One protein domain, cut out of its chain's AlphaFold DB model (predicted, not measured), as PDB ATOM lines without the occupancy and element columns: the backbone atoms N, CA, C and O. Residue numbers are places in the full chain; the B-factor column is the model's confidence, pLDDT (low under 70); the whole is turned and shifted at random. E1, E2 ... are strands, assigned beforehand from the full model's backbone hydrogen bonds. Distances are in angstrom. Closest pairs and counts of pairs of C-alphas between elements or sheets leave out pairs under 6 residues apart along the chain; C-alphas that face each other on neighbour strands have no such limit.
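Overview. This is residues 346 to 437 of the 546 residues of an uncharacterized protein of Caenorhabditis brenneri (UniProt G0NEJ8). Three small antiparallel sheets make this domain: the sheet E4 E3 E8 and the hairpin E1 E2 form a small, partly face-to-face sandwich with crossed strands, and a three-stranded meander, E5 E6 E7, extends the body along its longest axis. A long opening stretch, residues 346 to 358, runs from near the meander to the sandwich, where residues 352 to 353 pair with E8. The printed part has 92 residues with no named helix and eight named strands, E1 to E8 in order along the chain. The class is all strand, though only 37 of the 92 residues are in named elements. The whole is compact, with a radius of gyration of the C-alphas of 13.1 A, and spans 43 by 33 by 23 A.

Along the chain. E3, residues 385 to 390, is the longest strand, 15.9 A from its first to its last C-alpha. Its sheet neighbours are E4, residues 393 to 395, and E8, residues 432 to 436, which ends at C-alpha 436 at (171.457, 198.521, 163.868). E1, residues 359 to 363, is 13.7 A long and begins at C-alpha 359 at (176.221, 194.277, 170.461); E2, residues 375 to 379, is 13.2 A long. E5, residues 408 to 412, begins at C-alpha 408 at (185.625, 186.569, 157.723); E6 has residues 419 to 423 and E7 residues 426 to 428.

Arrangement. E3 is the inner strand of E4 E3 E8. Across E3 and E8, N 387 and O 434 are within hydrogen-bond range at 2.8 A; across E3 and E4, N 390 and O 393 are within hydrogen-bond range at 2.8 A. The sheet E1 E2 faces this sheet in the sandwich, two sheets face to face, with strands at 67 degrees to each other. The closest C-alphas of E1 and E8 are those of Ala 359 and Gly 434, 5.3 A; those of E2 and E3 are Glu 378 and Pro 386, 5.9 A. In the hairpin E1 and E2, N 362 and O 376 are 2.9 A apart. In the meander E5 E6 E7, each strand the antiparallel neighbour of the one before, N 409 of E5 and O 422 of E6 are within hydrogen-bond range at 2.9 A, and N 428 of E7 and O 421 of E6 are within hydrogen-bond range at 2.8 A. The closest C-alphas of E3 and E7 are those of Ser 390 and Leu 428, 5.4 A. E4 and E7 are near each other, while E1 and E5 are apart.

Size, cuts and confidence. The two C-alphas farthest apart, those of Asp 382 and Asp 416, are 43.4 A apart. The printed part has no cut. The long links are E1 to E2, with 11 residues, and E4 to E5, with 12; from the latter, residues 403 to 404 pair with residues 376 to 377 of E2, antiparallel. The mean pLDDT of the printed part is 88.5, and residue 416 alone is under 70.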
ATOM      1  N   CYS A 346     194.532 184.955 164.550       85.69
ATOM      2  CA  CYS A 346     195.143 185.559 165.738       85.69
ATOM      3  C   CYS A 346     196.187 186.649 165.453       85.69
ATOM      4  O   CYS A 346     196.594 187.356 166.371       85.69
ATOM      5  N   SER A 347     196.657 186.776 164.213       89.75
ATOM      6  CA  SER A 347     197.611 187.809 163.797       89.75
ATOM      7  C   SER A 347     196.933 189.051 163.219       89.75
ATOM      8  O   SER A 347     197.599 190.068 163.040       89.75
ATOM      9  N   CYS A 348     195.626 188.995 162.944       90.94
ATOM     10  CA  CYS A 348     194.893 190.154 162.454       90.94
ATOM     11  C   CYS A 348     194.610 191.193 163.548       90.94
ATOM     12  O   CYS A 348     194.563 190.860 164.736       90.94
ATOM     13  N   PRO A 349     194.363 192.456 163.151       91.94
ATOM     14  CA  PRO A 349     193.877 193.486 164.058       91.94
ATOM     15  C   PRO A 349     192.619 193.039 164.810       91.94
ATOM     16  O   PRO A 349     191.727 192.423 164.230       91.94
ATOM     17  N   GLU A 350     192.537 193.391 166.090       91.31
ATOM     18  CA  GLU A 350     191.373 193.097 166.925       91.31
ATOM     19  C   GLU A 350     190.093 193.705 166.329       91.31
ATOM     20  O   GLU A 350     190.064 194.880 165.948       91.31
ATOM     21  N   ILE A 351     189.029 192.901 166.275       93.62
ATOM     22  CA  ILE A 351     187.696 193.355 165.881       93.62
ATOM     23  C   ILE A 351     187.049 194.000 167.102       93.62
ATOM     24  O   ILE A 351     186.830 193.349 168.122       93.62
ATOM     25  N   LYS A 352     186.738 195.292 167.009       95.25
ATOM     26  CA  LYS A 352     186.114 196.015 168.124       95.25
ATOM     27  C   LYS A 352     184.638 195.657 168.229       95.25
ATOM     28  O   LYS A 352     183.964 195.557 167.214       95.25
ATOM     29  N   VAL A 353     184.110 195.549 169.441       95.44
ATOM     30  CA  VAL A 353     182.672 195.342 169.665       95.44
ATOM     31  C   VAL A 353     182.077 196.612 170.253       95.44
ATOM     32  O   VAL A 353     182.528 197.083 171.302       95.44
ATOM     33  N   ASP A 354     181.080 197.181 169.582       95.38
ATOM     34  CA  ASP A 354     180.343 198.336 170.082       95.38
ATOM     35  C   ASP A 354     179.275 197.898 171.093       95.38
ATOM     36  O   ASP A 354     178.105 197.682 170.786       95.38
ATOM     37  N   GLY A 355     179.683 197.787 172.356       91.56
ATOM     38  CA  GLY A 355     178.747 197.491 173.440       91.56
ATOM     39  C   GLY A 355     177.705 198.595 173.676       91.56
ATOM     40  O   GLY A 355     176.694 198.332 174.325       91.56
ATOM     41  N   ILE A 356     177.911 199.822 173.171       93.38
ATOM     42  CA  ILE A 356     176.947 200.927 173.323       93.38
ATOM     43  C   ILE A 356     175.755 200.718 172.391       93.38
ATOM     44  O   ILE A 356     174.627 200.974 172.810       93.38
ATOM     45  N   SER A 357     175.982 200.196 171.182       93.06
ATOM     46  CA  SER A 357     174.894 199.765 170.298       93.06
ATOM     47  C   SER A 357     174.156 198.533 170.834       93.06
ATOM     48  O   SER A 357     173.175 198.111 170.246       93.06
ATOM     49  N   GLY A 358     174.623 197.916 171.925       93.38
ATOM     50  CA  GLY A 358     174.028 196.700 172.472       93.38
ATOM     51  C   GLY A 358     174.462 195.423 171.751       93.38
ATOM     52  O   GLY A 358     173.739 194.430 171.835       93.38
ATOM     53  N   ALA A 359     175.611 195.456 171.063       95.00
ATOM     54  CA  ALA A 359     176.221 194.277 170.461       95.00
ATOM     55  C   ALA A 359     176.966 193.445 171.512       95.00
ATOM     56  O   ALA A 359     177.738 193.979 172.318       95.00
ATOM     57  N   SER A 360     176.784 192.129 171.463       94.69
ATOM     58  CA  SER A 360     177.604 191.149 172.179       94.69
ATOM     59  C   SER A 360     178.143 190.105 171.210       94.69
ATOM     60  O   SER A 360     177.535 189.807 170.182       94.69
ATOM     61  N   VAL A 361     179.318 189.567 171.540       93.31
ATOM     62  CA  VAL A 361     179.963 188.493 170.782       93.31
ATOM     63  C   VAL A 361     180.303 187.331 171.707       93.31
ATOM     64  O   VAL A 361     180.702 187.537 172.855       93.31
ATOM     65  N   GLU A 362     180.178 186.117 171.190       92.06
ATOM     66  CA  GLU A 362     180.578 184.875 171.845       92.06
ATOM     67  C   GLU A 362     181.508 184.087 170.917       92.06
ATOM     68  O   GLU A 362     181.297 184.021 169.706       92.06
ATOM     69  N   GLU A 363     182.562 183.500 171.478       87.12
ATOM     70  CA  GLU A 363     183.500 182.665 170.734       87.12
ATOM     71  C   GLU A 363     182.885 181.295 170.422       87.12
ATOM     72  O   GLU A 363     182.460 180.568 171.320       87.12
ATOM     73  N   ARG A 364     182.875 180.907 169.143       86.56
ATOM     74  CA  ARG A 364     182.258 179.645 168.697       86.56
ATOM     75  C   ARG A 364     183.154 178.420 168.866       86.56
ATOM     76  O   ARG A 364     182.643 177.309 168.978       86.56
ATOM     77  N   TYR A 365     184.474 178.609 168.871       84.12
ATOM     78  CA  TYR A 365     185.455 177.518 168.882       84.12
ATOM     79  C   TYR A 365     186.609 177.792 169.864       84.12
ATOM     80  O   TYR A 365     187.760 177.856 169.441       84.12
ATOM     81  N   PRO A 366     186.348 177.876 171.183       79.19
ATOM     82  CA  PRO A 366     187.360 178.237 172.188       79.19
ATOM     83  C   PRO A 366     188.540 177.256 172.309       79.19
ATOM     84  O   PRO A 366     189.529 177.541 172.983       79.19
ATOM     85  N   GLY A 367     188.448 176.072 171.691       78.88
ATOM     86  CA  GLY A 367     189.551 175.108 171.600       78.88
ATOM     87  C   GLY A 367     190.534 175.376 170.453       78.88
ATOM     88  O   GLY A 367     191.670 174.901 170.499       78.88
ATOM     89  N   ALA A 368     190.134 176.158 169.449       84.38
ATOM     90  CA  ALA A 368     190.933 176.438 168.265       84.38
ATOM     91  C   ALA A 368     191.913 177.591 168.546       84.38
ATOM     92  O   ALA A 368     191.670 178.748 168.227       84.38
ATOM     93  N   TRP A 369     193.054 177.266 169.154       79.88
ATOM     94  CA  TRP A 369     194.058 178.227 169.644       79.88
ATOM     95  C   TRP A 369     194.656 179.170 168.584       79.88
ATOM     96  O   TRP A 369     195.254 180.184 168.937       79.88
ATOM     97  N   ASN A 370     194.535 178.835 167.299       77.44
ATOM     98  CA  ASN A 370     194.954 179.671 166.175       77.44
ATOM     99  C   ASN A 370     193.782 180.415 165.510       77.44
ATOM    100  O   ASN A 370     193.971 180.994 164.441       77.44
ATOM    101  N   GLN A 371     192.595 180.394 166.131       82.50
ATOM    102  CA  GLN A 371     191.359 180.975 165.619       82.50
ATOM    103  C   GLN A 371     190.746 182.042 166.527       82.50
ATOM    104  O   GLN A 371     189.724 181.828 167.166       82.50
ATOM    105  N   CYS A 372     191.338 183.236 166.544       76.88
ATOM    106  CA  CYS A 372     190.965 184.280 167.503       76.88
ATOM    107  C   CYS A 372     189.753 185.143 167.108       76.88
ATOM    108  O   CYS A 372     189.447 186.087 167.827       76.88
ATOM    109  N   SER A 373     189.084 184.879 165.981       71.56
ATOM    110  CA  SER A 373     188.066 185.780 165.406       71.56
ATOM    111  C   SER A 373     186.766 185.089 164.990       71.56
ATOM    112  O   SER A 373     186.047 185.573 164.113       71.56
ATOM    113  N   LEU A 374     186.495 183.914 165.554       82.25
ATOM    114  CA  LEU A 374     185.311 183.127 165.227       82.25
ATOM    115  C   LEU A 374     184.199 183.429 166.214       82.25
ATOM    116  O   LEU A 374     184.066 182.771 167.249       82.25
ATOM    117  N   TYR A 375     183.397 184.429 165.868       86.25
ATOM    118  CA  TYR A 375     182.330 184.910 166.728       86.25
ATOM    119  C   TYR A 375     180.949 184.535 166.201       86.25
ATOM    120  O   TYR A 375     180.694 184.548 164.992       86.25
ATOM    121  N   SER A 376     180.048 184.245 167.130       90.88
ATOM    122  CA  SER A 376     178.633 184.558 166.973       90.88
ATOM    123  C   SER A 376     178.369 185.927 167.583       90.88
ATOM    124  O   SER A 376     178.928 186.249 168.629       90.88
ATOM    125  N   ALA A 377     177.531 186.728 166.939       93.12
ATOM    126  CA  ALA A 377     177.108 188.026 167.436       93.12
ATOM    127  C   ALA A 377     175.590 188.085 167.590       93.12
ATOM    128  O   ALA A 377     174.836 187.456 166.838       93.12
ATOM    129  N   GLU A 378     175.156 188.884 168.553       94.56
ATOM    130  CA  GLU A 378     173.754 189.145 168.852       94.56
ATOM    131  C   GLU A 378     173.547 190.627 169.197       94.56
ATOM    132  O   GLU A 378     174.494 191.347 169.529       94.56
ATOM    133  N   CYS A 379     172.290 191.063 169.121       94.75
ATOM    134  CA  CYS A 379     171.864 192.401 169.505       94.75
ATOM    135  C   CYS A 379     170.841 192.333 170.629       94.75
ATOM    136  O   CYS A 379     169.941 191.494 170.622       94.75
ATOM    137  N   SER A 380     170.975 193.245 171.588       92.81
ATOM    138  CA  SER A 380     170.018 193.370 172.692       92.81
ATOM    139  C   SER A 380     168.708 194.074 172.308       92.81
ATOM    140  O   SER A 380     167.716 193.925 173.023       92.81
ATOM    141  N   GLY A 381     168.697 194.845 171.214       88.31
ATOM    142  CA  GLY A 381     167.523 195.562 170.718       88.31
ATOM    143  C   GLY A 381     166.596 194.692 169.864       88.31
ATOM    144  O   GLY A 381     167.040 193.951 168.988       88.31
ATOM    145  N   ASP A 382     165.284 194.817 170.083       86.38
ATOM    146  CA  ASP A 382     164.279 194.143 169.256       86.38
ATOM    147  C   ASP A 382     164.321 194.672 167.811       86.38
ATOM    148  O   ASP A 382     164.085 195.855 167.562       86.38
ATOM    149  N   GLY A 383     164.557 193.778 166.847       86.50
ATOM    150  CA  GLY A 383     164.605 194.118 165.418       86.50
ATOM    151  C   GLY A 383     165.948 194.673 164.933       86.50
ATOM    152  O   GLY A 383     166.060 195.018 163.755       86.50
ATOM    153  N   GLU A 384     166.955 194.736 165.805       92.12
ATOM    154  CA  GLU A 384     168.333 195.038 165.427       92.12
ATOM    155  C   GLU A 384     169.086 193.761 165.039       92.12
ATOM    156  O   GLU A 384     168.852 192.680 165.586       92.12
ATOM    157  N   LEU A 385     170.007 193.897 164.090       93.06
ATOM    158  CA  LEU A 385     170.915 192.850 163.644       93.06
ATOM    159  C   LEU A 385     172.359 193.319 163.828       93.06
ATOM    160  O   LEU A 385     172.646 194.510 163.667       93.06
ATOM    161  N   PRO A 386     173.282 192.406 164.164       94.62
ATOM    162  CA  PRO A 386     174.679 192.766 164.287       94.62
ATOM    163  C   PRO A 386     175.309 192.824 162.892       94.62
ATOM    164  O   PRO A 386     175.292 191.848 162.135       94.62
ATOM    165  N   PHE A 387     175.900 193.966 162.569       94.88
ATOM    166  CA  PHE A 387     176.617 194.220 161.326       94.88
ATOM    167  C   PHE A 387     178.123 194.209 161.552       94.88
ATOM    168  O   PHE A 387     178.611 194.530 162.639       94.88
ATOM    169  N   LEU A 388     178.863 193.878 160.495       95.44
ATOM    170  CA  LEU A 388     180.307 194.076 160.457       95.44
ATOM    171  C   LEU A 388     180.608 195.414 159.774       95.44
ATOM    172  O   LEU A 388     180.420 195.567 158.569       95.44
ATOM    173  N   TYR A 389     181.086 196.381 160.540       96.25
ATOM    174  CA  TYR A 389     181.480 197.698 160.063       96.25
ATOM    175  C   TYR A 389     182.953 197.707 159.658       96.25
ATOM    176  O   TYR A 389     183.821 197.224 160.384       96.25
ATOM    177  N   SER A 390     183.225 198.302 158.506       96.19
ATOM    178  CA  SER A 390     184.540 198.687 158.000       96.19
ATOM    179  C   SER A 390     184.518 200.189 157.716       96.19
ATOM    180  O   SER A 390     183.464 200.818 157.643       96.19
ATOM    181  N   THR A 391     185.690 200.777 157.509       93.19
ATOM    182  CA  THR A 391     185.840 202.212 157.213       93.19
ATOM    183  C   THR A 391     184.999 202.673 156.007       93.19
ATOM    184  O   THR A 391     184.565 203.822 155.966       93.19
ATOM    185  N   ASP A 392     184.751 201.793 155.032       89.88
ATOM    186  CA  ASP A 392     184.124 202.108 153.741       89.88
ATOM    187  C   ASP A 392     182.895 201.243 153.383       89.88
ATOM    188  O   ASP A 392     182.352 201.353 152.273       89.88
ATOM    189  N   THR A 393     182.473 200.350 154.281       93.06
ATOM    190  CA  THR A 393     181.339 199.441 154.061       93.06
ATOM    191  C   THR A 393     180.760 198.944 155.385       93.06
ATOM    192  O   THR A 393     181.482 198.805 156.371       93.06
ATOM    193  N   THR A 394     179.466 198.635 155.379       94.38
ATOM    194  CA  THR A 394     178.782 197.925 156.461       94.38
ATOM    195  C   THR A 394     178.231 196.628 155.906       94.38
ATOM    196  O   THR A 394     177.452 196.669 154.966       94.38
ATOM    197  N   ILE A 395     178.608 195.482 156.456       93.44
ATOM    198  CA  ILE A 395     178.260 194.168 155.916       93.44
ATOM    199  C   ILE A 395     177.126 193.551 156.724       93.44
ATOM    200  O   ILE A 395     177.273 193.287 157.921       93.44
ATOM    201  N   ASP A 396     176.034 193.257 156.021       90.50
ATOM    202  CA  ASP A 396     175.033 192.286 156.447       90.50
ATOM    203  C   ASP A 396     175.498 190.875 156.061       90.50
ATOM    204  O   ASP A 396     175.880 190.614 154.917       90.50
ATOM    205  N   THR A 397     175.492 189.956 157.025       84.69
ATOM    206  CA  THR A 397     175.875 188.557 156.781       84.69
ATOM    207  C   THR A 397     174.743 187.733 156.169       84.69
ATOM    208  O   THR A 397     175.003 186.629 155.688       84.69
ATOM    209  N   GLY A 398     173.511 188.258 156.178       83.94
ATOM    210  CA  GLY A 398     172.310 187.548 155.748       83.94
ATOM    211  C   GLY A 398     171.965 186.382 156.671       83.94
ATOM    212  O   GLY A 398     171.576 185.314 156.201       83.94
ATOM    213  N   SER A 399     172.199 186.530 157.979       82.88
ATOM    214  CA  SER A 399     171.955 185.438 158.916       82.88
ATOM    215  C   SER A 399     170.467 185.200 159.181       82.88
ATOM    216  O   SER A 399     169.714 186.122 159.490       82.88
ATOM    217  N   VAL A 400     170.068 183.930 159.129       72.38
ATOM    218  CA  VAL A 400     168.717 183.439 159.426       72.38
ATOM    219  C   VAL A 400     168.547 183.126 160.919       72.38
ATOM    220  O   VAL A 400     167.466 183.312 161.476       72.38
ATOM    221  N   TYR A 401     169.610 182.656 161.587       70.25
ATOM    222  CA  TYR A 401     169.579 182.194 162.983       70.25
ATOM    223  C   TYR A 401     170.858 182.568 163.742       70.25
ATOM    224  O   TYR A 401     171.759 181.745 163.889       70.25
ATOM    225  N   GLY A 402     170.906 183.793 164.271       76.12
ATOM    226  CA  GLY A 402     172.065 184.307 165.009       76.12
ATOM    227  C   GLY A 402     173.245 184.602 164.084       76.12
ATOM    228  O   GLY A 402     173.562 183.837 163.177       76.12
ATOM    229  N   THR A 403     173.899 185.743 164.247       88.06
ATOM    230  CA  THR A 403     174.867 186.190 163.244       88.06
ATOM    231  C   THR A 403     176.205 185.509 163.425       88.06
ATOM    232  O   THR A 403     176.765 185.508 164.516       88.06
ATOM    233  N   VAL A 404     176.740 184.959 162.337       88.44
ATOM    234  CA  VAL A 404     178.070 184.358 162.303       88.44
ATOM    235  C   VAL A 404     178.869 184.904 161.131       88.44
ATOM    236  O   VAL A 404     178.316 185.219 160.079       88.44
ATOM    237  N   TYR A 405     180.185 184.993 161.304       86.88
ATOM    238  CA  TYR A 405     181.095 185.572 160.314       86.88
ATOM    239  C   TYR A 405     182.008 184.499 159.705       86.88
ATOM    240  O   TYR A 405     183.227 184.649 159.693       86.88
ATOM    241  N   ASP A 406     181.428 183.397 159.215       82.19
ATOM    242  CA  ASP A 406     182.199 182.251 158.691       82.19
ATOM    243  C   ASP A 406     183.108 182.637 157.502       82.19
ATOM    244  O   ASP A 406     184.170 182.043 157.312       82.19
ATOM    245  N   ASP A 407     182.740 183.696 156.777       83.62
ATOM    246  CA  ASP A 407     183.464 184.221 155.611       83.62
ATOM    247  C   ASP A 407     184.534 185.257 155.955       83.62
ATOM    248  O   ASP A 407     185.229 185.751 155.062       83.62
ATOM    249  N   LEU A 408     184.636 185.627 157.234       88.50
ATOM    250  CA  LEU A 408     185.625 186.569 157.723       88.50
ATOM    251  C   LEU A 408     186.955 185.844 157.920       88.50
ATOM    252  O   LEU A 408     187.159 185.108 158.892       88.50
ATOM    253  N   VAL A 409     187.865 186.055 156.980       88.56
ATOM    254  CA  VAL A 409     189.178 185.409 156.948       88.56
ATOM    255  C   VAL A 409     190.275 186.439 157.172       88.56
ATOM    256  O   VAL A 409     190.221 187.557 156.657       88.56
ATOM    257  N   CYS A 410     191.272 186.062 157.966       90.94
ATOM    258  CA  CYS A 410     192.456 186.881 158.168       90.94
ATOM    259  C   CYS A 410     193.541 186.446 157.204       90.94
ATOM    260  O   CYS A 410     193.984 185.296 157.239       90.94
ATOM    261  N   ILE A 411     194.000 187.379 156.386       89.25
ATOM    262  CA  ILE A 411     194.939 187.096 155.319       89.25
ATOM    263  C   ILE A 411     196.212 187.902 155.530       89.25
ATOM    264  O   ILE A 411     196.173 189.096 155.834       89.25
ATOM    265  N   LYS A 412     197.346 187.222 155.372       87.75
ATOM    266  CA  LYS A 412     198.668 187.838 155.413       87.75
ATOM    267  C   LYS A 412     198.902 188.615 154.114       87.75
ATOM    268  O   LYS A 412     198.793 188.043 153.030       87.75
ATOM    269  N   GLY A 413     199.194 189.904 154.231       82.38
ATOM    270  CA  GLY A 413     199.558 190.763 153.106       82.38
ATOM    271  C   GLY A 413     200.940 190.435 152.542       82.38
ATOM    272  O   GLY A 413     201.631 189.540 153.030       82.38
ATOM    273  N   ASP A 414     201.329 191.170 151.501       74.44
ATOM    274  CA  ASP A 414     202.620 190.991 150.822       74.44
ATOM    275  C   ASP A 414     203.802 191.383 151.716       74.44
ATOM    276  O   ASP A 414     204.883 190.797 151.637       74.44
ATOM    277  N   ASP A 415     203.579 192.344 152.614       74.00
ATOM    278  CA  ASP A 415     204.506 192.656 153.686       74.00
ATOM    279  C   ASP A 415     204.327 191.651 154.830       74.00
ATOM    280  O   ASP A 415     203.238 191.501 155.383       74.00
ATOM    281  N   ASP A 416     205.422 191.008 155.252       66.38
ATOM    282  CA  ASP A 416     205.422 189.911 156.234       66.38
ATOM    283  C   ASP A 416     204.733 190.223 157.581       66.38
ATOM    284  O   ASP A 416     204.413 189.302 158.335       66.38
ATOM    285  N   ASN A 417     204.511 191.504 157.884       77.31
ATOM    286  CA  ASN A 417     203.898 191.988 159.120       77.31
ATOM    287  C   ASN A 417     202.482 192.557 158.932       77.31
ATOM    288  O   ASN A 417     201.887 193.005 159.913       77.31
ATOM    289  N   GLU A 418     201.948 192.594 157.711       88.44
ATOM    290  CA  GLU A 418     200.600 193.094 157.449       88.44
ATOM    291  C   GLU A 418     199.599 191.934 157.469       88.44
ATOM    292  O   GLU A 418     199.752 190.943 156.759       88.44
ATOM    293  N   PHE A 419     198.549 192.065 158.275       91.25
ATOM    294  CA  PHE A 419     197.434 191.124 158.322       91.25
ATOM    295  C   PHE A 419     196.136 191.900 158.176       91.25
ATOM    296  O   PHE A 419     195.921 192.900 158.862       91.25
ATOM    297  N   ASN A 420     195.275 191.439 157.277       92.25
ATOM    298  CA  ASN A 420     194.056 192.136 156.911       92.25
ATOM    299  C   ASN A 420     192.852 191.208 156.977       92.25
ATOM    300  O   ASN A 420     192.917 190.041 156.587       92.25
ATOM    301  N   TRP A 421     191.734 191.771 157.416       92.94
ATOM    302  CA  TRP A 421     190.447 191.104 157.349       92.94
ATOM    303  C   TRP A 421     189.899 191.157 155.932       92.94
ATOM    304  O   TRP A 421     189.902 192.211 155.295       92.94
ATOM    305  N   TYR A 422     189.385 190.028 155.462       90.81
ATOM    306  CA  TYR A 422     188.613 189.936 154.234       90.81
ATOM    307  C   TYR A 422     187.269 189.289 154.527       90.81
ATOM    308  O   TYR A 422     187.200 188.301 155.254       90.81
ATOM    309  N   PHE A 423     186.211 189.816 153.920       88.88
ATOM    310  CA  PHE A 423     184.892 189.194 153.920       88.88
ATOM    311  C   PHE A 423     184.416 189.066 152.478       88.88
ATOM    312  O   PHE A 423     184.268 190.071 151.787       88.88
ATOM    313  N   SER A 424     184.229 187.834 151.996       84.19
ATOM    314  CA  SER A 424     183.796 187.540 150.618       84.19
ATOM    315  C   SER A 424     184.521 188.399 149.553       84.19
ATOM    316  O   SER A 424     183.887 189.044 148.713       84.19
ATOM    317  N   ASN A 425     185.861 188.397 149.601       83.44
ATOM    318  CA  ASN A 425     186.810 189.115 148.723       83.44
ATOM    319  C   ASN A 425     186.954 190.629 148.962       83.44
ATOM    320  O   ASN A 425     187.806 191.272 148.351       83.44
ATOM    321  N   LYS A 426     186.184 191.217 149.881       89.06
ATOM    322  CA  LYS A 426     186.340 192.621 150.270       89.06
ATOM    323  C   LYS A 426     187.351 192.748 151.407       89.06
ATOM    324  O   LYS A 426     187.090 192.246 152.497       89.06
ATOM    325  N   LYS A 427     188.471 193.445 151.168       91.50
ATOM    326  CA  LYS A 427     189.386 193.900 152.232       91.50
ATOM    327  C   LYS A 427     188.630 194.845 153.172       91.50
ATOM    328  O   LYS A 427     187.945 195.749 152.692       91.50
ATOM    329  N   LEU A 428     188.766 194.635 154.476       93.38
ATOM    330  CA  LEU A 428     188.131 195.429 155.523       93.38
ATOM    331  C   LEU A 428     189.175 196.167 156.361       93.38
ATOM    332  O   LEU A 428     190.242 195.632 156.667       93.38
ATOM    333  N   GLU A 429     188.831 197.381 156.779       93.75
ATOM    334  CA  GLU A 429     189.699 198.269 157.549       93.75
ATOM    335  C   GLU A 429     188.988 198.773 158.803       93.75
ATOM    336  O   GLU A 429     187.851 199.239 158.730       93.75
ATOM    337  N   ASN A 430     189.691 198.761 159.942       93.81
ATOM    338  CA  ASN A 430     189.162 199.186 161.245       93.81
ATOM    339  C   ASN A 430     187.868 198.456 161.630       93.81
ATOM    340  O   ASN A 430     186.877 199.080 161.998       93.81
ATOM    341  N   VAL A 431     187.902 197.128 161.526       95.50
ATOM    342  CA  VAL A 431     186.720 196.278 161.658       95.50
ATOM    343  C   VAL A 431     186.089 196.389 163.047       95.50
ATOM    344  O   VAL A 431     186.774 196.267 164.070       95.50
ATOM    345  N   SER A 432     184.771 196.575 163.085       96.06
ATOM    346  CA  SER A 432     183.985 196.518 164.316       96.06
ATOM    347  C   SER A 432     182.642 195.822 164.125       96.06
ATOM    348  O   SER A 432     182.087 195.832 163.035       96.06
ATOM    349  N   ILE A 433     182.099 195.252 165.193       96.31
ATOM    350  CA  ILE A 433     180.754 194.680 165.244       96.31
ATOM    351  C   ILE A 433     179.864 195.630 166.039       96.31
ATOM    352  O   ILE A 433     180.221 196.020 167.150       96.31
ATOM    353  N   GLY A 434     178.720 195.994 165.472       96.31
ATOM    354  CA  GLY A 434     177.723 196.855 166.109       96.31
ATOM    355  C   GLY A 434     176.312 196.448 165.701       96.31
ATOM    356  O   GLY A 434     176.146 195.639 164.794       96.31
ATOM    357  N   CYS A 435     175.307 197.004 166.363       96.31
ATOM    358  CA  CYS A 435     173.898 196.691 166.138       96.31
ATOM    359  C   CYS A 435     173.171 197.860 165.494       96.31
ATOM    360  O   CYS A 435     173.357 199.011 165.893       96.31
ATOM    361  N   ASN A 436     172.339 197.550 164.504       95.56
ATOM    362  CA  ASN A 436     171.457 198.521 163.868       95.56
ATOM    363  C   ASN A 436     170.261 197.805 163.220       95.56
ATOM    364  O   ASN A 436     170.183 196.576 163.235       95.56
ATOM    365  N   SER A 437     169.340 198.540 162.604       93.94
ATOM    366  CA  SER A 437     168.342 197.952 161.708       93.94
ATOM    367  C   SER A 437     168.810 198.004 160.246       93.94
ATOM    368  O   SER A 437     169.489 198.943 159.829       93.94
TER     369      SER A 437